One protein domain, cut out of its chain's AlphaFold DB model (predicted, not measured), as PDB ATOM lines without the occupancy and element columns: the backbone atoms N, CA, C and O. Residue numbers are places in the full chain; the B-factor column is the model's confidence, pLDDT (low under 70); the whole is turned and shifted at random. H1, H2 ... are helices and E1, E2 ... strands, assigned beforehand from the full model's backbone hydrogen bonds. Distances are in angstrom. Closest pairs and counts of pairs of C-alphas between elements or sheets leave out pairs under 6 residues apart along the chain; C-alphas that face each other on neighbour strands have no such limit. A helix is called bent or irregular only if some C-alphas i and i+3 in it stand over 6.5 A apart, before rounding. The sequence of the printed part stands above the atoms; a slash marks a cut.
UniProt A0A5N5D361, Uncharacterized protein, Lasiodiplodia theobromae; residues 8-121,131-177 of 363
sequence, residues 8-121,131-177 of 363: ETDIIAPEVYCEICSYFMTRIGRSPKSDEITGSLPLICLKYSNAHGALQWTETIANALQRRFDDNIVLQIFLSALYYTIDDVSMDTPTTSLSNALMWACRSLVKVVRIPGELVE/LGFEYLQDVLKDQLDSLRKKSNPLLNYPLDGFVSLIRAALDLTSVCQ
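This is residues 8 to 121 and 131 to 177 of the 363 residues of an uncharacterized protein of Lasiodiplodia theobromae (UniProt A0A5N5D361). A helical hairpin, H3 and H4, forms the middle of an elongated, mostly helical domain, with H2 crossing H3 near residues 71 to 78. H1 lies at one end of the longest axis, apart from the other helices, while H5, H6 and a small antiparallel sheet, E1 - E2, lie toward the other. The printed part has 161 residues, with six named helices and two named strands that follow along the chain in the order H1 H2 H3 H4 E1 E2 H5 H6. It is compact, with a radius of gyration of the C-alphas of 16.6 A and spans of 55 by 35 by 29 A.

H1, residues 19 to 28, begins at C-alpha 19 (206.415, 230.585, 287.085). H2, residues 51 to 64, is 20.3 A long. H3, residues 71 to 92, is 32.9 A long and irregular: C-alphas 72 and 75 are 7.3 A apart. H4, residues 97 to 109, is 18.2 A long. E1 is residues 114 to 116, E2 133 to 135 and H5 136 to 145. H6, residues 159 to 171, is 18.5 A long and ends at C-alpha 171 (185.594, 238.878, 274.926).

H3 and H4 touch at a shallow tilt of 30 degrees, opposite ways; their closest C-alphas, Leu 79 and Cys 106, are 6.3 A apart. H2 touches H3 with residues 58 to 62 alone, closest at the C-alphas of Ala 62 and Val 74, 6.2 A. H6 only just touches H3, with 3 pairs of C-alphas within 8 A, the closest Ser 164 and Ser 80 at 6.1 A. H5 and H6 only just touch, also with 3 pairs, the closest Leu 140 and Ala 169 at 6.7 A. Across E1 and E2, N 115 and O 134 are 2.8 A apart, within hydrogen-bond range. Every O i to N i+4 pair is within range in H1, H2, H4, H5 and H6; in H3, 15 of 18 are.

The farthest C-alphas, Ile 28 and Lys 150, are 55.3 A apart. Residues 122 to 130 are not printed, and the gap is 13.7 A between C-alphas 121 and 131. The links H1 to H2 and H5 to H6 are long. pLDDT is under 70 at residues 8, 48 to 50, 90 to 95, 117 to 121 and 131.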
ATOM      1  N   GLU A   8     185.026 243.678 298.107       64.75
ATOM      2  CA  GLU A   8     185.469 242.670 299.079       64.75
ATOM      3  C   GLU A   8     185.981 241.349 298.463       64.75
ATOM      4  O   GLU A   8     186.282 240.392 299.191       64.75
ATOM      5  N   THR A   9     186.017 241.263 297.132       71.75
ATOM      6  CA  THR A   9     186.587 240.150 296.355       71.75
ATOM      7  C   THR A   9     187.823 240.561 295.561       71.75
ATOM      8  O   THR A   9     188.270 239.790 294.713       71.75
ATOM      9  N   ASP A  10     188.397 241.732 295.850       78.19
ATOM     10  CA  ASP A  10     189.716 242.086 295.341       78.19
ATOM     11  C   ASP A  10     190.784 241.173 295.964       78.19
ATOM     12  O   ASP A  10     191.266 241.367 297.079       78.19
ATOM     13  N   ILE A  11     191.066 240.087 295.250       87.81
ATOM     14  CA  ILE A  11     192.024 239.040 295.617       87.81
ATOM     15  C   ILE A  11     193.192 238.985 294.626       87.81
ATOM     16  O   ILE A  11     193.912 237.984 294.565       87.81
ATOM     17  N   ILE A  12     193.333 240.008 293.780       89.56
ATOM     18  CA  ILE A  12     194.255 240.001 292.647       89.56
ATOM     19  C   ILE A  12     195.474 240.845 292.993       89.56
ATOM     20  O   ILE A  12     195.385 242.043 293.224       89.56
ATOM     21  N   ALA A  13     196.649 240.219 292.990       88.19
ATOM     22  CA  ALA A  13     197.890 240.953 293.194       88.19
ATOM     23  C   ALA A  13     198.125 241.963 292.047       88.19
ATOM     24  O   ALA A  13     197.915 241.620 290.879       88.19
ATOM     25  N   PRO A  14     198.662 243.165 292.332       86.19
ATOM     26  CA  PRO A  14     198.897 244.210 291.329       86.19
ATOM     27  C   PRO A  14     200.121 243.932 290.431       86.19
ATOM     28  O   PRO A  14     200.628 244.826 289.753       86.19
ATOM     29  N   GLU A  15     200.646 242.706 290.432       85.62
ATOM     30  CA  GLU A  15     201.858 242.319 289.716       85.62
ATOM     31  C   GLU A  15     201.724 240.925 289.102       85.62
ATOM     32  O   GLU A  15     201.052 240.037 289.627       85.62
ATOM     33  N   VAL A  16     202.414 240.726 287.979       88.50
ATOM     34  CA  VAL A  16     202.525 239.430 287.309       88.50
ATOM     35  C   VAL A  16     203.936 238.909 287.501       88.50
ATOM     36  O   VAL A  16     204.912 239.639 287.324       88.50
ATOM     37  N   TYR A  17     204.047 237.622 287.801       89.19
ATOM     38  CA  TYR A  17     205.318 236.973 288.076       89.19
ATOM     39  C   TYR A  17     205.549 235.794 287.137       89.19
ATOM     40  O   TYR A  17     204.604 235.160 286.664       89.19
ATOM     41  N   CYS A  18     206.820 235.481 286.873       92.19
ATOM     42  CA  CYS A  18     207.163 234.247 286.175       92.19
ATOM     43  C   CYS A  18     206.845 233.024 287.049       92.19
ATOM     44  O   CYS A  18     206.718 233.135 288.270       92.19
ATOM     45  N   GLU A  19     206.769 231.850 286.426       89.44
ATOM     46  CA  GLU A  19     206.415 230.585 287.085       89.44
ATOM     47  C   GLU A  19     207.301 230.254 288.297       89.44
ATOM     48  O   GLU A  19     206.813 229.829 289.341       89.44
ATOM     49  N   ILE A  20     208.612 230.492 288.194       92.75
ATOM     50  CA  ILE A  20     209.545 230.216 289.293       92.75
ATOM     51  C   ILE A  20     209.266 231.154 290.473       92.75
ATOM     52  O   ILE A  20     209.196 230.708 291.618       92.75
ATOM     53  N   CYS A  21     209.080 232.449 290.206       92.56
ATOM     54  CA  CYS A  21     208.782 233.425 291.248       92.56
ATOM     55  C   CYS A  21     207.437 233.123 291.916       92.56
ATOM     56  O   CYS A  21     207.374 233.104 293.143       92.56
ATOM     57  N   SER A  22     206.386 232.844 291.133       91.88
ATOM     58  CA  SER A  22     205.057 232.523 291.665       91.88
ATOM     59  C   SER A  22     205.076 231.267 292.536       91.88
ATOM     60  O   SER A  22     204.493 231.279 293.617       91.88
ATOM     61  N   TYR A  23     205.831 230.234 292.150       91.69
ATOM     62  CA  TYR A  23     206.039 229.048 292.983       91.69
ATOM     63  C   TYR A  23     206.650 229.390 294.352       91.69
ATOM     64  O   TYR A  23     206.148 228.944 295.388       91.69
ATOM     65  N   PHE A  24     207.714 230.202 294.384       93.38
ATOM     66  CA  PHE A  24     208.345 230.594 295.646       93.38
ATOM     67  C   PHE A  24     207.434 231.471 296.508       93.38
ATOM     68  O   PHE A  24     207.332 231.223 297.709       93.38
ATOM     69  N   MET A  25     206.741 232.449 295.919       91.94
ATOM     70  CA  MET A  25     205.835 233.331 296.664       91.94
ATOM     71  C   MET A  25     204.645 232.576 297.245       91.94
ATOM     72  O   MET A  25     204.341 232.768 298.416       91.94
ATOM     73  N   THR A  26     204.034 231.662 296.487       91.75
ATOM     74  CA  THR A  26     202.937 230.820 296.986       91.75
ATOM     75  C   THR A  26     203.392 229.920 298.138       91.75
ATOM     76  O   THR A  26     202.649 229.710 299.091       91.75
ATOM     77  N   ARG A  27     204.635 229.420 298.115       92.75
ATOM     78  CA  ARG A  27     205.183 228.599 299.209       92.75
ATOM     79  C   ARG A  27     205.533 229.412 300.460       92.75
ATOM     80  O   ARG A  27     205.394 228.903 301.568       92.75
ATOM     81  N   ILE A  28     206.047 230.629 300.282       93.88
ATOM     82  CA  ILE A  28     206.384 231.546 301.384       93.88
ATOM     83  C   ILE A  28     205.117 232.209 301.949       93.88
ATOM     84  O   ILE A  28     205.094 232.598 303.115       93.88
ATOM     85  N   GLY A  29     204.068 232.323 301.134       92.75
ATOM     86  CA  GLY A  29     202.812 232.987 301.463       92.75
ATOM     87  C   GLY A  29     202.888 234.513 301.410       92.75
ATOM     88  O   GLY A  29     202.015 235.177 301.963       92.75
ATOM     89  N   ARG A  30     203.942 235.093 300.809       92.56
ATOM     90  CA  ARG A  30     204.151 236.550 300.755       92.56
ATOM     91  C   ARG A  30     204.780 237.040 299.452       92.56
ATOM     92  O   ARG A  30     205.635 236.357 298.884       92.56
ATOM     93  N   SER A  31     204.400 238.247 299.031       89.38
ATOM     94  CA  SER A  31     205.024 238.989 297.929       89.38
ATOM     95  C   SER A  31     206.322 239.684 298.386       89.38
ATOM     96  O   SER A  31     206.534 239.875 299.590       89.38
ATOM     97  N   PRO A  32     207.196 240.137 297.463       86.00
ATOM     98  CA  PRO A  32     208.342 240.991 297.796       86.00
ATOM     99  C   PRO A  32     207.950 242.297 298.503       86.00
ATOM    100  O   PRO A  32     208.761 242.874 299.225       86.00
ATOM    101  N   LYS A  33     206.706 242.749 298.314       87.12
ATOM    102  CA  LYS A  33     206.117 243.928 298.960       87.12
ATOM    103  C   LYS A  33     205.419 243.606 300.286       87.12
ATOM    104  O   LYS A  33     204.883 244.503 300.920       87.12
ATOM    105  N   SER A  34     205.527 242.364 300.762       86.69
ATOM    106  CA  SER A  34     204.906 241.846 301.990       86.69
ATOM    107  C   SER A  34     203.385 241.675 301.939       86.69
ATOM    108  O   SER A  34     202.777 241.487 302.993       86.69
ATOM    109  N   ASP A  35     202.787 241.660 300.746       87.44
ATOM    110  CA  ASP A  35     201.381 241.277 300.576       87.44
ATOM    111  C   ASP A  35     201.217 239.781 300.849       87.44
ATOM    112  O   ASP A  35     202.121 238.993 300.560       87.44
ATOM    113  N   GLU A  36     200.076 239.372 301.394       90.50
ATOM    114  CA  GLU A  36     199.764 237.959 301.601       90.50
ATOM    115  C   GLU A  36     199.436 237.277 300.265       90.50
ATOM    116  O   GLU A  36     198.632 237.773 299.481       90.50
ATOM    117  N   ILE A  37     200.060 236.124 300.003       91.56
ATOM    118  CA  ILE A  37     199.844 235.341 298.781       91.56
ATOM    119  C   ILE A  37     199.258 233.984 299.156       91.56
ATOM    120  O   ILE A  37     199.957 233.109 299.662       91.56
ATOM    121  N   THR A  38     197.972 233.791 298.867       91.00
ATOM    122  CA  THR A  38     197.259 232.530 299.136       91.00
ATOM    123  C   THR A  38     197.418 231.509 298.005       91.00
ATOM    124  O   THR A  38     197.273 230.307 298.218       91.00
ATOM    125  N   GLY A  39     197.720 231.964 296.789       91.50
ATOM    126  CA  GLY A  39     197.856 231.095 295.628       91.50
ATOM    127  C   GLY A  39     198.312 231.834 294.376       91.50
ATOM    128  O   GLY A  39     198.343 233.061 294.329       91.50
ATOM    129  N   SER A  40     198.645 231.066 293.340       91.62
ATOM    130  CA  SER A  40     199.042 231.591 292.034       91.62
ATOM    131  C   SER A  40     198.297 230.868 290.923       91.62
ATOM    132  O   SER A  40     198.311 229.636 290.875       91.62
ATOM    133  N   LEU A  41     197.699 231.627 290.008       90.94
ATOM    134  CA  LEU A  41     196.996 231.084 288.851       90.94
ATOM    135  C   LEU A  41     197.908 231.118 287.617       90.94
ATOM    136  O   LEU A  41     198.353 232.196 287.217       90.94
ATOM    137  N   PRO A  42     198.204 229.965 286.993       87.81
ATOM    138  CA  PRO A  42     198.994 229.942 285.770       87.81
ATOM    139  C   PRO A  42     198.174 230.506 284.606       87.81
ATOM    140  O   PRO A  42     197.023 230.117 284.428       87.81
ATOM    141  N   LEU A  43     198.768 231.356 283.764       86.62
ATOM    142  CA  LEU A  43     198.122 231.904 282.562       86.62
ATOM    143  C   LEU A  43     198.062 230.854 281.428       86.62
ATOM    144  O   LEU A  43     198.697 230.996 280.384       86.62
ATOM    145  N   ILE A  44     197.320 229.763 281.653       83.19
ATOM    146  CA  ILE A  44     197.130 228.640 280.719       83.19
ATOM    147  C   ILE A  44     195.680 228.530 280.256       83.19
ATOM    148  O   ILE A  44     194.745 228.637 281.049       83.19
ATOM    149  N   CYS A  45     195.464 228.345 278.953       78.69
ATOM    150  CA  CYS A  45     194.113 228.339 278.391       78.69
ATOM    151  C   CYS A  45     193.285 227.189 278.988       78.69
ATOM    152  O   CYS A  45     193.504 226.021 278.660       78.69
ATOM    153  N   LEU A  46     192.295 227.529 279.819       79.62
ATOM    154  CA  LEU A  46     191.469 226.553 280.535       79.62
ATOM    155  C   LEU A  46     190.679 225.628 279.608       79.62
ATOM    156  O   LEU A  46     190.439 224.483 279.966       79.62
ATOM    157  N   LYS A  47     190.349 226.076 278.390       70.75
ATOM    158  CA  LYS A  47     189.668 225.249 277.379       70.75
ATOM    159  C   LYS A  47     190.479 224.012 276.972       70.75
ATOM    160  O   LYS A  47     189.895 222.994 276.618       70.75
ATOM    161  N   TYR A  48     191.807 224.123 276.957       67.12
ATOM    162  CA  TYR A  48     192.708 223.025 276.587       67.12
ATOM    163  C   TYR A  48     193.280 222.306 277.802       67.12
ATOM    164  O   TYR A  48     193.915 221.262 277.659       67.12
ATOM    165  N   SER A  49     193.061 222.863 278.992       60.44
ATOM    166  CA  SER A  49     193.346 222.154 280.218       60.44
ATOM    167  C   SER A  49     192.345 221.012 280.362       60.44
ATOM    168  O   SER A  49     191.158 221.152 280.071       60.44
ATOM    169  N   ASN A  50     192.828 219.849 280.783       63.44
ATOM    170  CA  ASN A  50     191.957 218.771 281.234       63.44
ATOM    171  C   ASN A  50     191.061 219.268 282.393       63.44
ATOM    172  O   ASN A  50     191.304 220.324 282.978       63.44
ATOM    173  N   ALA A  51     190.042 218.489 282.774       72.12
ATOM    174  CA  ALA A  51     189.148 218.829 283.892       72.12
ATOM    175  C   ALA A  51     189.901 219.220 285.188       72.12
ATOM    176  O   ALA A  51     189.386 219.980 286.005       72.12
ATOM    177  N   HIS A  52     191.145 218.757 285.339       77.38
ATOM    178  CA  HIS A  52     192.029 219.073 286.452       77.38
ATOM    179  C   HIS A  52     192.427 220.557 286.535       77.38
ATOM    180  O   HIS A  52     192.465 221.096 287.634       77.38
ATOM    181  N   GLY A  53     192.712 221.253 285.427       80.12
ATOM    182  CA  GLY A  53     193.141 222.656 285.517       80.12
ATOM    183  C   GLY A  53     192.020 223.615 285.901       80.12
ATOM    184  O   GLY A  53     192.241 224.521 286.701       80.12
ATOM    185  N   ALA A  54     190.804 223.382 285.399       80.06
ATOM    186  CA  ALA A  54     189.627 224.138 285.828       80.06
ATOM    187  C   ALA A  54     189.310 223.890 287.314       80.06
ATOM    188  O   ALA A  54     188.992 224.831 288.041       80.06
ATOM    189  N   LEU A  55     189.457 222.645 287.781       86.31
ATOM    190  CA  LEU A  55     189.286 222.290 289.190       86.31
ATOM    191  C   LEU A  55     190.349 222.955 290.077       86.31
ATOM    192  O   LEU A  55     190.002 223.562 291.083       86.31
ATOM    193  N   GLN A  56     191.618 222.937 289.662       88.25
ATOM    194  CA  GLN A  56     192.709 223.590 290.389       88.25
ATOM    195  C   GLN A  56     192.523 225.111 290.475       88.25
ATOM    196  O   GLN A  56     192.762 225.700 291.530       88.25
ATOM    197  N   TRP A  57     192.082 225.755 289.389       90.81
ATOM    198  CA  TRP A  57     191.709 227.172 289.416       90.81
ATOM    199  C   TRP A  57     190.575 227.419 290.406       90.81
ATOM    200  O   TRP A  57     190.702 228.287 291.264       90.81
ATOM    201  N   THR A  58     189.504 226.628 290.320       91.62
ATOM    202  CA  THR A  58     188.341 226.749 291.209       91.62
ATOM    203  C   THR A  58     188.756 226.623 292.672       91.62
ATOM    204  O   THR A  58     188.423 227.493 293.465       91.62
ATOM    205  N   GLU A  59     189.559 225.617 293.026       92.75
ATOM    206  CA  GLU A  59     190.038 225.413 294.396       92.75
ATOM    207  C   GLU A  59     190.947 226.553 294.876       92.75
ATOM    208  O   GLU A  59     190.789 227.050 295.991       92.75
ATOM    209  N   THR A  60     191.874 227.009 294.029       93.00
ATOM    210  CA  THR A  60     192.789 228.110 294.369       93.00
ATOM    211  C   THR A  60     192.014 229.401 294.638       93.00
ATOM    212  O   THR A  60     192.248 230.068 295.645       93.00
ATOM    213  N   ILE A  61     191.053 229.728 293.770       93.50
ATOM    214  CA  ILE A  61     190.201 230.913 293.905       93.50
ATOM    215  C   ILE A  61     189.275 230.768 295.114       93.50
ATOM    216  O   ILE A  61     189.144 231.708 295.894       93.50
ATOM    217  N   ALA A  62     188.660 229.600 295.318       93.31
ATOM    218  CA  ALA A  62     187.804 229.346 296.472       93.31
ATOM    219  C   ALA A  62     188.575 229.553 297.779       93.31
ATOM    220  O   ALA A  62     188.068 230.208 298.685       93.31
ATOM    221  N   ASN A  63     189.818 229.071 297.869       92.00
ATOM    222  CA  ASN A  63     190.666 229.286 299.040       92.00
ATOM    223  C   ASN A  63     191.021 230.772 299.232       92.00
ATOM    224  O   ASN A  63     190.914 231.264 300.353       92.00
ATOM    225  N   ALA A  64     191.362 231.501 298.163       91.50
ATOM    226  CA  ALA A  64     191.609 232.947 298.226       91.50
ATOM    227  C   ALA A  64     190.360 233.740 298.662       91.50
ATOM    228  O   ALA A  64     190.452 234.688 299.435       91.50
ATOM    229  N   LEU A  65     189.166 233.297 298.255       91.06
ATOM    230  CA  LEU A  65     187.879 233.843 298.700       91.06
ATOM    231  C   LEU A  65     187.429 233.315 300.074       91.06
ATOM    232  O   LEU A  65     186.296 233.583 300.483       91.06
ATOM    233  N   GLN A  66     188.287 232.569 300.781       90.44
ATOM    234  CA  GLN A  66     188.016 231.950 302.084       90.44
ATOM    235  C   GLN A  66     186.797 231.013 302.079       90.44
ATOM    236  O   GLN A  66     186.100 230.869 303.080       90.44
ATOM    237  N   ARG A  67     186.517 230.388 300.931       90.31
ATOM    238  CA  ARG A  67     185.394 229.466 300.695       90.31
ATOM    239  C   ARG A  67     184.032 230.051 301.080       90.31
ATOM    240  O   ARG A  67     183.123 229.327 301.472       90.31
ATOM    241  N   ARG A  68     183.881 231.373 300.950       89.62
ATOM    242  CA  ARG A  68     182.620 232.085 301.225       89.62
ATOM    243  C   ARG A  68     181.524 231.805 300.191       89.62
ATOM    244  O   ARG A  68     180.368 232.132 300.434       89.62
ATOM    245  N   PHE A  69     181.881 231.220 299.050       88.94
ATOM    246  CA  PHE A  69     180.988 230.996 297.919       88.94
ATOM    247  C   PHE A  69     180.972 229.527 297.504       88.94
ATOM    248  O   PHE A  69     181.954 228.815 297.695       88.94
ATOM    249  N   ASP A  70     179.856 229.103 296.914       88.38
ATOM    250  CA  ASP A  70     179.695 227.763 296.352       88.38
ATOM    251  C   ASP A  70     180.608 227.565 295.132       88.38
ATOM    252  O   ASP A  70     180.711 228.448 294.274       88.38
ATOM    253  N   ASP A  71     181.239 226.395 295.027       87.00
ATOM    254  CA  ASP A  71     182.197 226.070 293.962       87.00
ATOM    255  C   ASP A  71     181.619 226.288 292.551       87.00
ATOM    256  O   ASP A  71     182.350 226.660 291.630       87.00
ATOM    257  N   ASN A  72     180.300 226.141 292.368       86.50
ATOM    258  CA  ASN A  72     179.640 226.336 291.075       86.50
ATOM    259  C   ASN A  72     179.575 227.809 290.629       86.50
ATOM    260  O   ASN A  72     179.334 228.080 289.449       86.50
ATOM    261  N   ILE A  73     179.775 228.765 291.543       88.06
ATOM    262  CA  ILE A  73     179.740 230.208 291.251       88.06
ATOM    263  C   ILE A  73     181.094 230.900 291.439       88.06
ATOM    264  O   ILE A  73     181.249 232.038 291.001       88.06
ATOM    265  N   VAL A  74     182.095 230.228 292.020       91.06
ATOM    266  CA  VAL A  74     183.437 230.790 292.276       91.06
ATOM    267  C   VAL A  74     184.061 231.391 291.013       91.06
ATOM    268  O   VAL A  74     184.560 232.515 291.041       91.06
ATOM    269  N   LEU A  75     183.985 230.690 289.878       91.19
ATOM    270  CA  LEU A  75     184.536 231.195 288.616       91.19
ATOM    271  C   LEU A  75     183.758 232.397 288.056       91.19
ATOM    272  O   LEU A  75     184.348 233.224 287.366       91.19
ATOM    273  N   GLN A  76     182.457 232.510 288.348       90.31
ATOM    274  CA  GLN A  76     181.657 233.683 287.968       90.31
ATOM    275  C   GLN A  76     182.129 234.903 288.762       90.31
ATOM    276  O   GLN A  76     182.461 235.930 288.181       90.31
ATOM    277  N   ILE A  77     182.244 234.749 290.082       89.75
ATOM    278  CA  ILE A  77     182.698 235.811 290.984       89.75
ATOM    279  C   ILE A  77     184.096 236.278 290.586       89.75
ATOM    280  O   ILE A  77     184.335 237.475 290.454       89.75
ATOM    281  N   PHE A  78     184.999 235.336 290.308       91.88
ATOM    282  CA  PHE A  78     186.351 235.670 289.880       91.88
ATOM    283  C   PHE A  78     186.393 236.380 288.525       91.88
ATOM    284  O   PHE A  78     187.160 237.325 288.360       91.88
ATOM    285  N   LEU A  79     185.547 235.989 287.564       92.25
ATOM    286  CA  LEU A  79     185.425 236.710 286.295       92.25
ATOM    287  C   LEU A  79     184.973 238.163 286.512       92.25
ATOM    288  O   LEU A  79     185.519 239.074 285.892       92.25
ATOM    289  N   SER A  80     184.015 238.394 287.411       89.69
ATOM    290  CA  SER A  80     183.600 239.749 287.789       89.69
ATOM    291  C   SER A  80     184.714 240.542 288.473       89.69
ATOM    292  O   SER A  80     184.924 241.700 288.110       89.69
ATOM    293  N   ALA A  81     185.466 239.927 289.390       89.94
ATOM    294  CA  ALA A  81     186.614 240.558 290.042       89.94
ATOM    295  C   ALA A  81     187.702 240.953 289.027       89.94
ATOM    296  O   ALA A  81     188.227 242.064 289.080       89.94
ATOM    297  N   LEU A  82     187.981 240.093 288.040       91.44
ATOM    298  CA  LEU A  82     188.909 240.405 286.950       91.44
ATOM    299  C   LEU A  82     188.442 241.621 286.139       91.44
ATOM    300  O   LEU A  82     189.239 242.524 285.889       91.44
ATOM    301  N   TYR A  83     187.164 241.681 285.747       89.94
ATOM    302  CA  TYR A  83     186.645 242.833 285.001       89.94
ATOM    303  C   TYR A  83     186.666 244.126 285.808       89.94
ATOM    304  O   TYR A  83     186.953 245.171 285.228       89.94
ATOM    305  N   TYR A  84     186.390 244.057 287.110       86.94
ATOM    306  CA  TYR A  84     186.507 245.198 288.013       86.94
ATOM    307  C   TYR A  84     187.962 245.677 288.130       86.94
ATOM    308  O   TYR A  84     188.236 246.853 287.936       86.94
ATOM    309  N   THR A  85     188.910 244.757 288.319       87.19
ATOM    310  CA  THR A  85     190.344 245.084 288.418       87.19
ATOM    311  C   THR A  85     190.878 245.699 287.121       87.19
ATOM    312  O   THR A  85     191.698 246.609 287.146       87.19
ATOM    313  N   ILE A  86     190.407 245.234 285.956       86.88
ATOM    314  CA  ILE A  86     190.770 245.833 284.663       86.88
ATOM    315  C   ILE A  86     190.301 247.286 284.573       86.88
ATOM    316  O   ILE A  86     191.017 248.105 284.003       86.88
ATOM    317  N   ASP A  87     189.113 247.599 285.097       81.88
ATOM    318  CA  ASP A  87     188.611 248.975 285.124       81.88
ATOM    319  C   ASP A  87     189.484 249.882 285.970       81.88
ATOM    320  O   ASP A  87     189.903 250.929 285.487       81.88
ATOM    321  N   ASP A  88     189.811 249.436 287.177       81.94
ATOM    322  CA  ASP A  88     190.647 250.179 288.113       81.94
ATOM    323  C   ASP A  88     192.045 250.449 287.523       81.94
ATOM    324  O   ASP A  88     192.474 251.591 287.370       81.94
ATOM    325  N   VAL A  89     192.711 249.404 287.015       77.19
ATOM    326  CA  VAL A  89     194.058 249.514 286.423       77.19
ATOM    327  C   VAL A  89     194.072 250.364 285.142       77.19
ATOM    328  O   VAL A  89     195.071 251.031 284.854       77.19
ATOM    329  N   SER A  90     192.998 250.330 284.343       66.31
ATOM    330  CA  SER A  90     192.927 251.050 283.064       66.31
ATOM    331  C   SER A  90     192.700 252.555 283.218       66.31
ATOM    332  O   SER A  90     192.964 253.281 282.256       66.31
ATOM    333  N   MET A  91     192.208 253.025 284.368       59.69
ATOM    334  CA  MET A  91     192.022 254.457 284.623       59.69
ATOM    335  C   MET A  91     193.354 255.162 284.917       59.69
ATOM    336  O   MET A  91     193.532 256.312 284.518       59.69
ATOM    337  N   ASP A  92     194.321 254.452 285.509       55.56
ATOM    338  CA  ASP A  92     195.534 255.077 286.045       55.56
ATOM    339  C   ASP A  92     196.783 254.946 285.158       55.56
ATOM    340  O   ASP A  92     197.672 255.799 285.222       55.56
ATOM    341  N   THR A  93     196.903 253.912 284.310       53.97
ATOM    342  CA  THR A  93     198.118 253.714 283.491       53.97
ATOM    343  C   THR A  93     197.871 253.020 282.139       53.97
ATOM    344  O   THR A  93     197.099 252.065 282.055       53.97
ATOM    345  N   PRO A  94     198.557 253.429 281.048       54.09
ATOM    346  CA  PRO A  94     198.450 252.747 279.760       54.09
ATOM    347  C   PRO A  94     199.046 251.328 279.817       54.09
ATOM    348  O   PRO A  94     200.188 251.140 280.228       54.09
ATOM    349  N   THR A  95     198.252 250.343 279.374       62.44
ATOM    350  CA  THR A  95     198.573 248.921 279.096       62.44
ATOM    351  C   THR A  95     199.865 248.381 279.721       62.44
ATOM    352  O   THR A  95     200.910 248.295 279.072       62.44
ATOM    353  N   THR A  96     199.771 247.942 280.973       77.94
ATOM    354  CA  THR A  96     200.836 247.221 281.681       77.94
ATOM    355  C   THR A  96     200.819 245.718 281.363       77.94
ATOM    356  O   THR A  96     199.844 245.173 280.834       77.94
ATOM    357  N   SER A  97     201.888 244.999 281.728       84.69
ATOM    358  CA  SER A  97     201.911 243.526 281.692       84.69
ATOM    359  C   SER A  97     200.769 242.901 282.506       84.69
ATOM    360  O   SER A  97     200.260 241.852 282.113       84.69
ATOM    361  N   LEU A  98     200.328 243.564 283.584       87.19
ATOM    362  CA  LEU A  98     199.170 243.156 284.378       87.19
ATOM    363  C   LEU A  98     197.874 243.249 283.571       87.19
ATOM    364  O   LEU A  98     197.173 242.252 283.454       87.19
ATOM    365  N   SER A  99     197.590 244.396 282.943       87.44
ATOM    366  CA  SER A  99     196.383 244.572 282.118       87.44
ATOM    367  C   SER A  99     196.272 243.494 281.028       87.44
ATOM    368  O   SER A  99     195.224 242.868 280.858       87.44
ATOM    369  N   ASN A 100     197.387 243.176 280.359       88.12
ATOM    370  CA  ASN A 100     197.437 242.099 279.368       88.12
ATOM    371  C   ASN A 100     197.165 240.712 279.971       88.12
ATOM    372  O   ASN A 100     196.444 239.916 279.365       88.12
ATOM    373  N   ALA A 101     197.714 240.418 281.152       90.88
ATOM    374  CA  ALA A 101     197.470 239.160 281.854       90.88
ATOM    375  C   ALA A 101     196.005 239.021 282.299       90.88
ATOM    376  O   ALA A 101     195.413 237.959 282.102       90.88
ATOM    377  N   LEU A 102     195.403 240.092 282.825       91.44
ATOM    378  CA  LEU A 102     194.000 240.120 283.244       91.44
ATOM    379  C   LEU A 102     193.059 239.917 282.049       91.44
ATOM    380  O   LEU A 102     192.206 239.032 282.084       91.44
ATOM    381  N   MET A 103     193.262 240.653 280.949       90.06
ATOM    382  CA  MET A 103     192.484 240.465 279.715       90.06
ATOM    383  C   MET A 103     192.617 239.039 279.168       90.06
ATOM    384  O   MET A 103     191.643 238.437 278.709       90.06
ATOM    385  N   TRP A 104     193.828 238.478 279.209       91.12
ATOM    386  CA  TRP A 104     194.064 237.100 278.797       91.12
ATOM    387  C   TRP A 104     193.304 236.105 279.696       91.12
ATOM    388  O   TRP A 104     192.693 235.157 279.184       91.12
ATOM    389  N   ALA A 105     193.285 236.340 281.014       91.81
ATOM    390  CA  ALA A 105     192.570 235.509 281.977       91.81
ATOM    391  C   ALA A 105     191.055 235.567 281.741       91.81
ATOM    392  O   ALA A 105     190.439 234.508 281.618       91.81
ATOM    393  N   CYS A 106     190.472 236.759 281.548       92.12
ATOM    394  CA  CYS A 106     189.054 236.927 281.203       92.12
ATOM    395  C   CYS A 106     188.670 236.123 279.956       92.12
ATOM    396  O   CYS A 106     187.771 235.284 280.005       92.12
ATOM    397  N   ARG A 107     189.409 236.288 278.851       90.62
ATOM    398  CA  ARG A 107     189.149 235.594 277.571       90.62
ATOM    399  C   ARG A 107     189.273 234.077 277.645       90.62
ATOM    400  O   ARG A 107     188.705 233.362 276.810       90.62
ATOM    401  N   SER A 108     190.068 233.579 278.584       89.38
ATOM    402  CA  SER A 108     190.216 232.146 278.836       89.38
ATOM    403  C   SER A 108     189.095 231.628 279.732       89.38
ATOM    404  O   SER A 108     188.508 230.589 279.432       89.38
ATOM    405  N   LEU A 109     188.771 232.374 280.787       91.06
ATOM    406  CA  LEU A 109     187.798 232.007 281.807       91.06
ATOM    407  C   LEU A 109     186.357 232.075 281.290       91.06
ATOM    408  O   LEU A 109     185.586 231.144 281.504       91.06
ATOM    409  N   VAL A 110     186.008 233.111 280.524       91.69
ATOM    410  CA  VAL A 110     184.654 233.323 279.979       91.69
ATOM    411  C   VAL A 110     184.132 232.130 279.160       91.69
ATOM    412  O   VAL A 110     182.930 231.899 279.078       91.69
ATOM    413  N   LYS A 111     185.039 231.321 278.593       88.50
ATOM    414  CA  LYS A 111     184.724 230.128 277.786       88.50
ATOM    415  C   LYS A 111     184.386 228.887 278.612       88.50
ATOM    416  O   LYS A 111     183.880 227.919 278.055       88.50
ATOM    417  N   VAL A 112     184.727 228.879 279.898       89.25
ATOM    418  CA  VAL A 112     184.523 227.732 280.799       89.25
ATOM    419  C   VAL A 112     183.579 228.052 281.956       89.25
ATOM    420  O   VAL A 112     183.086 227.132 282.603       89.25
ATOM    421  N   VAL A 113     183.295 229.335 282.201       90.81
ATOM    422  CA  VAL A 113     182.310 229.768 283.195       90.81
ATOM    423  C   VAL A 113     180.932 229.243 282.822       90.81
ATOM    424  O   VAL A 113     180.469 229.388 281.686       90.81
ATOM    425  N   ARG A 114     180.267 228.654 283.814       89.25
ATOM    426  CA  ARG A 114     178.880 228.217 283.720       89.25
ATOM    427  C   ARG A 114     178.022 229.041 284.660       89.25
ATOM    428  O   ARG A 114     178.463 229.347 285.764       89.25
ATOM    429  N   ILE A 115     176.814 229.368 284.227       87.25
ATOM    430  CA  ILE A 115     175.812 230.119 284.982       87.25
ATOM    431  C   ILE A 115     174.490 229.341 285.000       87.25
ATOM    432  O   ILE A 115     174.294 228.476 284.146       87.25
ATOM    433  N   PRO A 116     173.579 229.599 285.953       82.38
ATOM    434  CA  PRO A 116     172.228 229.043 285.888       82.38
ATOM    435  C   PRO A 116     171.557 229.402 284.551       82.38
ATOM    436  O   PRO A 116     171.661 230.549 284.117       82.38
ATOM    437  N   GLY A 117     170.894 228.434 283.904       67.56
ATOM    438  CA  GLY A 117     170.338 228.577 282.545       67.56
ATOM    439  C   GLY A 117     169.311 229.703 282.365       67.56
ATOM    440  O   GLY A 117     169.162 230.250 281.273       67.56
ATOM    441  N   GLU A 118     168.663 230.141 283.446       66.88
ATOM    442  CA  GLU A 118     167.863 231.364 283.441       66.88
ATOM    443  C   GLU A 118     168.569 232.472 284.227       66.88
ATOM    444  O   GLU A 118     168.960 232.311 285.388       66.88
ATOM    445  N   LEU A 119     168.672 233.649 283.607       60.84
ATOM    446  CA  LEU A 119     168.971 234.904 284.292       60.84
ATOM    447  C   LEU A 119     167.751 235.287 285.149       60.84
ATOM    448  O   LEU A 119     166.966 236.157 284.790       60.84
ATOM    449  N   VAL A 120     167.526 234.565 286.243       54.97
ATOM    450  CA  VAL A 120     166.358 234.773 287.103       54.97
ATOM    451  C   VAL A 120     166.474 236.129 287.807       54.97
ATOM    452  O   VAL A 120     167.466 236.400 288.492       54.97
ATOM    453  N   GLU A 121     165.441 236.966 287.662       48.25
ATOM    454  CA  GLU A 121     165.140 238.068 288.583       48.25
ATOM    455  C   GLU A 121     165.004 237.462 289.982       48.25
ATOM    456  O   GLU A 121     164.127 236.629 290.163       48.25
ATOM    457  N   LEU A 131     167.469 224.329 287.842       60.28
ATOM    458  CA  LEU A 131     167.864 224.765 286.516       60.28
ATOM    459  C   LEU A 131     169.321 224.346 286.325       60.28
ATOM    460  O   LEU A 131     170.177 224.598 287.177       60.28
ATOM    461  N   GLY A 132     169.589 223.647 285.224       77.44
ATOM    462  CA  GLY A 132     170.939 223.232 284.876       77.44
ATOM    463  C   GLY A 132     171.884 224.431 284.754       77.44
ATOM    464  O   GLY A 132     171.470 225.556 284.475       77.44
ATOM    465  N   PHE A 133     173.176 224.181 284.960       85.06
ATOM    466  CA  PHE A 133     174.219 225.154 284.655       85.06
ATOM    467  C   PHE A 133     174.563 225.094 283.164       85.06
ATOM    468  O   PHE A 133     174.944 224.038 282.653       85.06
ATOM    469  N   GLU A 134     174.507 226.229 282.486       89.44
ATOM    470  CA  GLU A 134     174.831 226.395 281.068       89.44
ATOM    471  C   GLU A 134     176.096 227.233 280.909       89.44
ATOM    472  O   GLU A 134     176.462 227.987 281.809       89.44
ATOM    473  N   TYR A 135     176.809 227.099 279.790       91.06
ATOM    474  CA  TYR A 135     177.981 227.941 279.556       91.06
ATOM    475  C   TYR A 135     177.558 229.393 279.351       91.06
ATOM    476  O   TYR A 135     176.629 229.682 278.598       91.06
ATOM    477  N   LEU A 136     178.298 230.318 279.966       92.06
ATOM    478  CA  LEU A 136     178.023 231.752 279.877       92.06
ATOM    479  C   LEU A 136     177.944 232.236 278.423       92.06
ATOM    480  O   LEU A 136     177.095 233.059 278.095       92.06
ATOM    481  N   GLN A 137     178.792 231.699 277.543       92.62
ATOM    482  CA  GLN A 137     178.791 232.051 276.122       92.62
ATOM    483  C   GLN A 137     177.464 231.722 275.416       92.62
ATOM    484  O   GLN A 137     177.039 232.483 274.548       92.62
ATOM    485  N   ASP A 138     176.824 230.608 275.783       92.06
ATOM    486  CA  ASP A 138     175.604 230.126 275.137       92.06
ATOM    487  C   ASP A 138     174.416 230.943 275.651       92.06
ATOM    488  O   ASP A 138     173.657 231.499 274.860       92.06
ATOM    489  N   VAL A 139     174.359 231.160 276.970       92.38
ATOM    490  CA  VAL A 139     173.351 232.030 277.584       92.38
ATOM    491  C   VAL A 139     173.445 233.452 277.029       92.38
ATOM    492  O   VAL A 139     172.440 234.003 276.593       92.38
ATOM    493  N   LEU A 140     174.636 234.062 276.979       94.06
ATOM    494  CA  LEU A 140     174.800 235.415 276.433       94.06
ATOM    495  C   LEU A 140     174.352 235.503 274.976       94.06
ATOM    496  O   LEU A 140     173.646 236.444 274.611       94.06
ATOM    497  N   LYS A 141     174.719 234.520 274.152       94.12
ATOM    498  CA  LYS A 141     174.285 234.459 272.757       94.12
ATOM    499  C   LYS A 141     172.760 234.428 272.655       94.12
ATOM    500  O   LYS A 141     172.188 235.245 271.937       94.12
ATOM    501  N   ASP A 142     172.107 233.552 273.410       93.19
ATOM    502  CA  ASP A 142     170.652 233.399 273.384       93.19
ATOM    503  C   ASP A 142     169.930 234.654 273.894       93.19
ATOM    504  O   ASP A 142     168.901 235.070 273.344       93.19
ATOM    505  N   GLN A 143     170.481 235.320 274.910       93.94
ATOM    506  CA  GLN A 143     169.946 236.582 275.422       93.94
ATOM    507  C   GLN A 143     170.094 237.719 274.404       93.94
ATOM    508  O   GLN A 143     169.136 238.463 274.179       93.94
ATOM    509  N   LEU A 144     171.242 237.824 273.731       95.56
ATOM    510  CA  LEU A 144     171.472 238.811 272.673       95.56
ATOM    511  C   LEU A 144     170.587 238.550 271.440       95.56
ATOM    512  O   LEU A 144     170.011 239.477 270.867       95.56
ATOM    513  N   ASP A 145     170.407 237.287 271.055       94.69
ATOM    514  CA  ASP A 145     169.538 236.886 269.941       94.69
ATOM    515  C   ASP A 145     168.058 237.165 270.236       94.69
ATOM    516  O   ASP A 145     167.261 237.437 269.333       94.69
ATOM    517  N   SER A 146     167.688 237.159 271.516       94.56
ATOM    518  CA  SER A 146     166.323 237.378 271.978       94.56
ATOM    519  C   SER A 146     166.019 238.804 272.446       94.56
ATOM    520  O   SER A 146     164.923 239.040 272.958       94.56
ATOM    521  N   LEU A 147     166.901 239.788 272.218       94.75
ATOM    522  CA  LEU A 147     166.688 241.192 272.628       94.75
ATOM    523  C   LEU A 147     165.360 241.777 272.134       94.75
ATOM    524  O   LEU A 147     164.753 242.612 272.804       94.75
ATOM    525  N   ARG A 148     164.881 241.331 270.967       94.19
ATOM    526  CA  ARG A 148     163.625 241.798 270.355       94.19
ATOM    527  C   ARG A 148     162.361 241.233 271.008       94.19
ATOM    528  O   ARG A 148     161.280 241.744 270.732       94.19
ATOM    529  N   LYS A 149     162.463 240.202 271.856       93.38
ATOM    530  CA  LYS A 149     161.308 239.643 272.582       93.38
ATOM    531  C   LYS A 149     160.775 240.656 273.600       93.38
ATOM    532  O   LYS A 149     161.535 241.488 274.088       93.38
ATOM    533  N   LYS A 150     159.479 240.576 273.941       90.81
ATOM    534  CA  LYS A 150     158.827 241.494 274.902       90.81
ATOM    535  C   LYS A 150     159.610 241.570 276.218       90.81
ATOM    536  O   LYS A 150     159.990 242.659 276.629       90.81
ATOM    537  N   SER A 151     159.884 240.415 276.820       88.56
ATOM    538  CA  SER A 151     160.761 240.289 277.983       88.56
ATOM    539  C   SER A 151     162.135 239.798 277.544       88.56
ATOM    540  O   SER A 151     162.236 238.951 276.652       88.56
ATOM    541  N   ASN A 152     163.176 240.353 278.153       91.50
ATOM    542  CA  ASN A 152     164.541 239.891 277.991       91.50
ATOM    543  C   ASN A 152     165.269 240.039 279.341       91.50
ATOM    544  O   ASN A 152     165.507 241.174 279.763       91.50
ATOM    545  N   PRO A 153     165.602 238.924 280.007       90.38
ATOM    546  CA  PRO A 153     166.252 238.936 281.313       90.38
ATOM    547  C   PRO A 153     167.561 239.727 281.398       90.38
ATOM    548  O   PRO A 153     167.844 240.310 282.440       90.38
ATOM    549  N   LEU A 154     168.344 239.796 280.315       92.69
ATOM    550  CA  LEU A 154     169.587 240.573 280.295       92.69
ATOM    551  C   LEU A 154     169.332 242.064 280.558       92.69
ATOM    552  O   LEU A 154     170.139 242.710 281.217       92.69
ATOM    553  N   LEU A 155     168.209 242.613 280.080       93.56
ATOM    554  CA  LEU A 155     167.870 244.025 280.287       93.56
ATOM    555  C   LEU A 155     167.432 244.321 281.726       93.56
ATOM    556  O   LEU A 155     167.692 245.414 282.209       93.56
ATOM    557  N   ASN A 156     166.824 243.348 282.407       90.31
ATOM    558  CA  ASN A 156     166.388 243.477 283.802       90.31
ATOM    559  C   ASN A 156     167.520 243.202 284.803       90.31
ATOM    560  O   ASN A 156     167.309 243.234 286.015       90.31
ATOM    561  N   TYR A 157     168.715 242.877 284.314       90.00
ATOM    562  CA  TYR A 157     169.841 242.573 285.173       90.00
ATOM    563  C   TYR A 157     170.382 243.863 285.832       90.00
ATOM    564  O   TYR A 157     170.411 244.916 285.174       90.00
ATOM    565  N   PRO A 158     170.815 243.815 287.113       90.62
ATOM    566  CA  PRO A 158     171.416 244.969 287.786       90.62
ATOM    567  C   PRO A 158     172.561 245.563 286.965       90.62
ATOM    568  O   PRO A 158     173.316 244.814 286.341       90.62
ATOM    569  N   LEU A 159     172.691 246.893 286.953       90.50
ATOM    570  CA  LEU A 159     173.567 247.592 286.008       90.50
ATOM    571  C   LEU A 159     175.039 247.156 286.112       90.50
ATOM    572  O   LEU A 159     175.617 246.771 285.097       90.50
ATOM    573  N   ASP A 160     175.605 247.087 287.319       86.56
ATOM    574  CA  ASP A 160     176.980 246.606 287.545       86.56
ATOM    575  C   ASP A 160     177.227 245.213 286.956       86.56
ATOM    576  O   ASP A 160     178.268 244.895 286.364       86.56
ATOM    577  N   GLY A 161     176.228 244.353 287.116       89.31
ATOM    578  CA  GLY A 161     176.273 243.012 286.590       89.31
ATOM    579  C   GLY A 161     176.088 242.954 285.082       89.31
ATOM    580  O   GLY A 161     176.737 242.157 284.405       89.31
ATOM    581  N   PHE A 162     175.249 243.833 284.537       92.94
ATOM    582  CA  PHE A 162     175.050 243.976 283.104       92.94
ATOM    583  C   PHE A 162     176.354 244.412 282.434       92.94
ATOM    584  O   PHE A 162     176.747 243.817 281.434       92.94
ATOM    585  N   VAL A 163     177.077 245.373 283.016       91.94
ATOM    586  CA  VAL A 163     178.396 245.809 282.531       91.94
ATOM    587  C   VAL A 163     179.365 244.624 282.450       91.94
ATOM    588  O   VAL A 163     180.001 244.417 281.414       91.94
ATOM    589  N   SER A 164     179.414 243.788 283.491       90.50
ATOM    590  CA  SER A 164     180.242 242.571 283.507       90.50
ATOM    591  C   SER A 164     179.848 241.576 282.402       90.50
ATOM    592  O   SER A 164     180.712 241.017 281.726       90.50
ATOM    593  N   LEU A 165     178.545 241.379 282.169       93.56
ATOM    594  CA  LEU A 165     178.027 240.507 281.108       93.56
ATOM    595  C   LEU A 165     178.342 241.032 279.703       93.56
ATOM    596  O   LEU A 165     178.686 240.251 278.816       93.56
ATOM    597  N   ILE A 166     178.260 242.345 279.490       94.88
ATOM    598  CA  ILE A 166     178.629 242.958 278.211       94.88
ATOM    599  C   ILE A 166     180.133 242.832 277.962       94.88
ATOM    600  O   ILE A 166     180.528 242.512 276.842       94.88
ATOM    601  N   ARG A 167     180.978 242.987 278.987       92.25
ATOM    602  CA  ARG A 167     182.421 242.721 278.866       92.25
ATOM    603  C   ARG A 167     182.715 241.271 278.495       92.25
ATOM    604  O   ARG A 167     183.482 241.027 277.565       92.25
ATOM    605  N   ALA A 168     182.027 240.327 279.131       93.62
ATOM    606  CA  ALA A 168     182.083 238.919 278.746       93.62
ATOM    607  C   ALA A 168     181.668 238.703 277.280       93.62
ATOM    608  O   ALA A 168     182.354 237.992 276.545       93.62
ATOM    609  N   ALA A 169     180.597 239.354 276.818       94.56
ATOM    610  CA  ALA A 169     180.167 239.281 275.423       94.56
ATOM    611  C   ALA A 169     181.209 239.873 274.452       94.56
ATOM    612  O   ALA A 169     181.426 239.316 273.374       94.56
ATOM    613  N   LEU A 170     181.889 240.959 274.836       92.81
ATOM    614  CA  LEU A 170     182.973 241.571 274.060       92.81
ATOM    615  C   LEU A 170     184.206 240.663 273.956       92.81
ATOM    616  O   LEU A 170     184.831 240.607 272.901       92.81
ATOM    617  N   ASP A 171     184.533 239.894 274.995       91.94
ATOM    618  CA  ASP A 171     185.594 238.878 274.926       91.94
ATOM    619  C   ASP A 171     185.189 237.626 274.118       91.94
ATOM    620  O   ASP A 171     186.037 236.804 273.751       91.94
ATOM    621  N   LEU A 172     183.901 237.499 273.792       90.75
ATOM    622  CA  LEU A 172     183.296 236.412 273.025       90.75
ATOM    623  C   LEU A 172     182.868 236.847 271.612       90.75
ATOM    624  O   LEU A 172     181.894 236.314 271.081       90.75
ATOM    625  N   THR A 173     183.587 237.764 270.955       85.00
ATOM    626  CA  THR A 173     183.225 238.282 269.611       85.00
ATOM    627  C   THR A 173     183.049 237.218 268.520       85.00
ATOM    628  O   THR A 173     182.356 237.457 267.534       85.00
ATOM    629  N   SER A 174     183.630 236.023 268.678       86.81
ATOM    630  CA  SER A 174     183.395 234.898 267.760       86.81
ATOM    631  C   SER A 174     181.986 234.298 267.867       86.81
ATOM    632  O   SER A 174     181.563 233.572 266.973       86.81
ATOM    633  N   VAL A 175     181.284 234.552 268.972       89.94
ATOM    634  CA  VAL A 175     179.947 234.024 269.288       89.94
ATOM    635  C   VAL A 175     178.919 235.157 269.348       89.94
ATOM    636  O   VAL A 175     177.834 235.039 268.777       89.94
ATOM    637  N   CYS A 176     179.268 236.264 270.004       91.62
ATOM    638  CA  CYS A 176     178.408 237.423 270.209       91.62
ATOM    639  C   CYS A 176     178.678 238.491 269.141       91.62
ATOM    640  O   CYS A 176     179.787 239.011 269.021       91.62
ATOM    641  N   GLN A 177     177.654 238.840 268.361       93.38
ATOM    642  CA  GLN A 177     177.774 239.847 267.303       93.38
ATOM    643  C   GLN A 177     177.843 241.260 267.891       93.38
ATOM    644  O   GLN A 177     176.974 241.641 268.673       93.38
TER     645      GLN A 177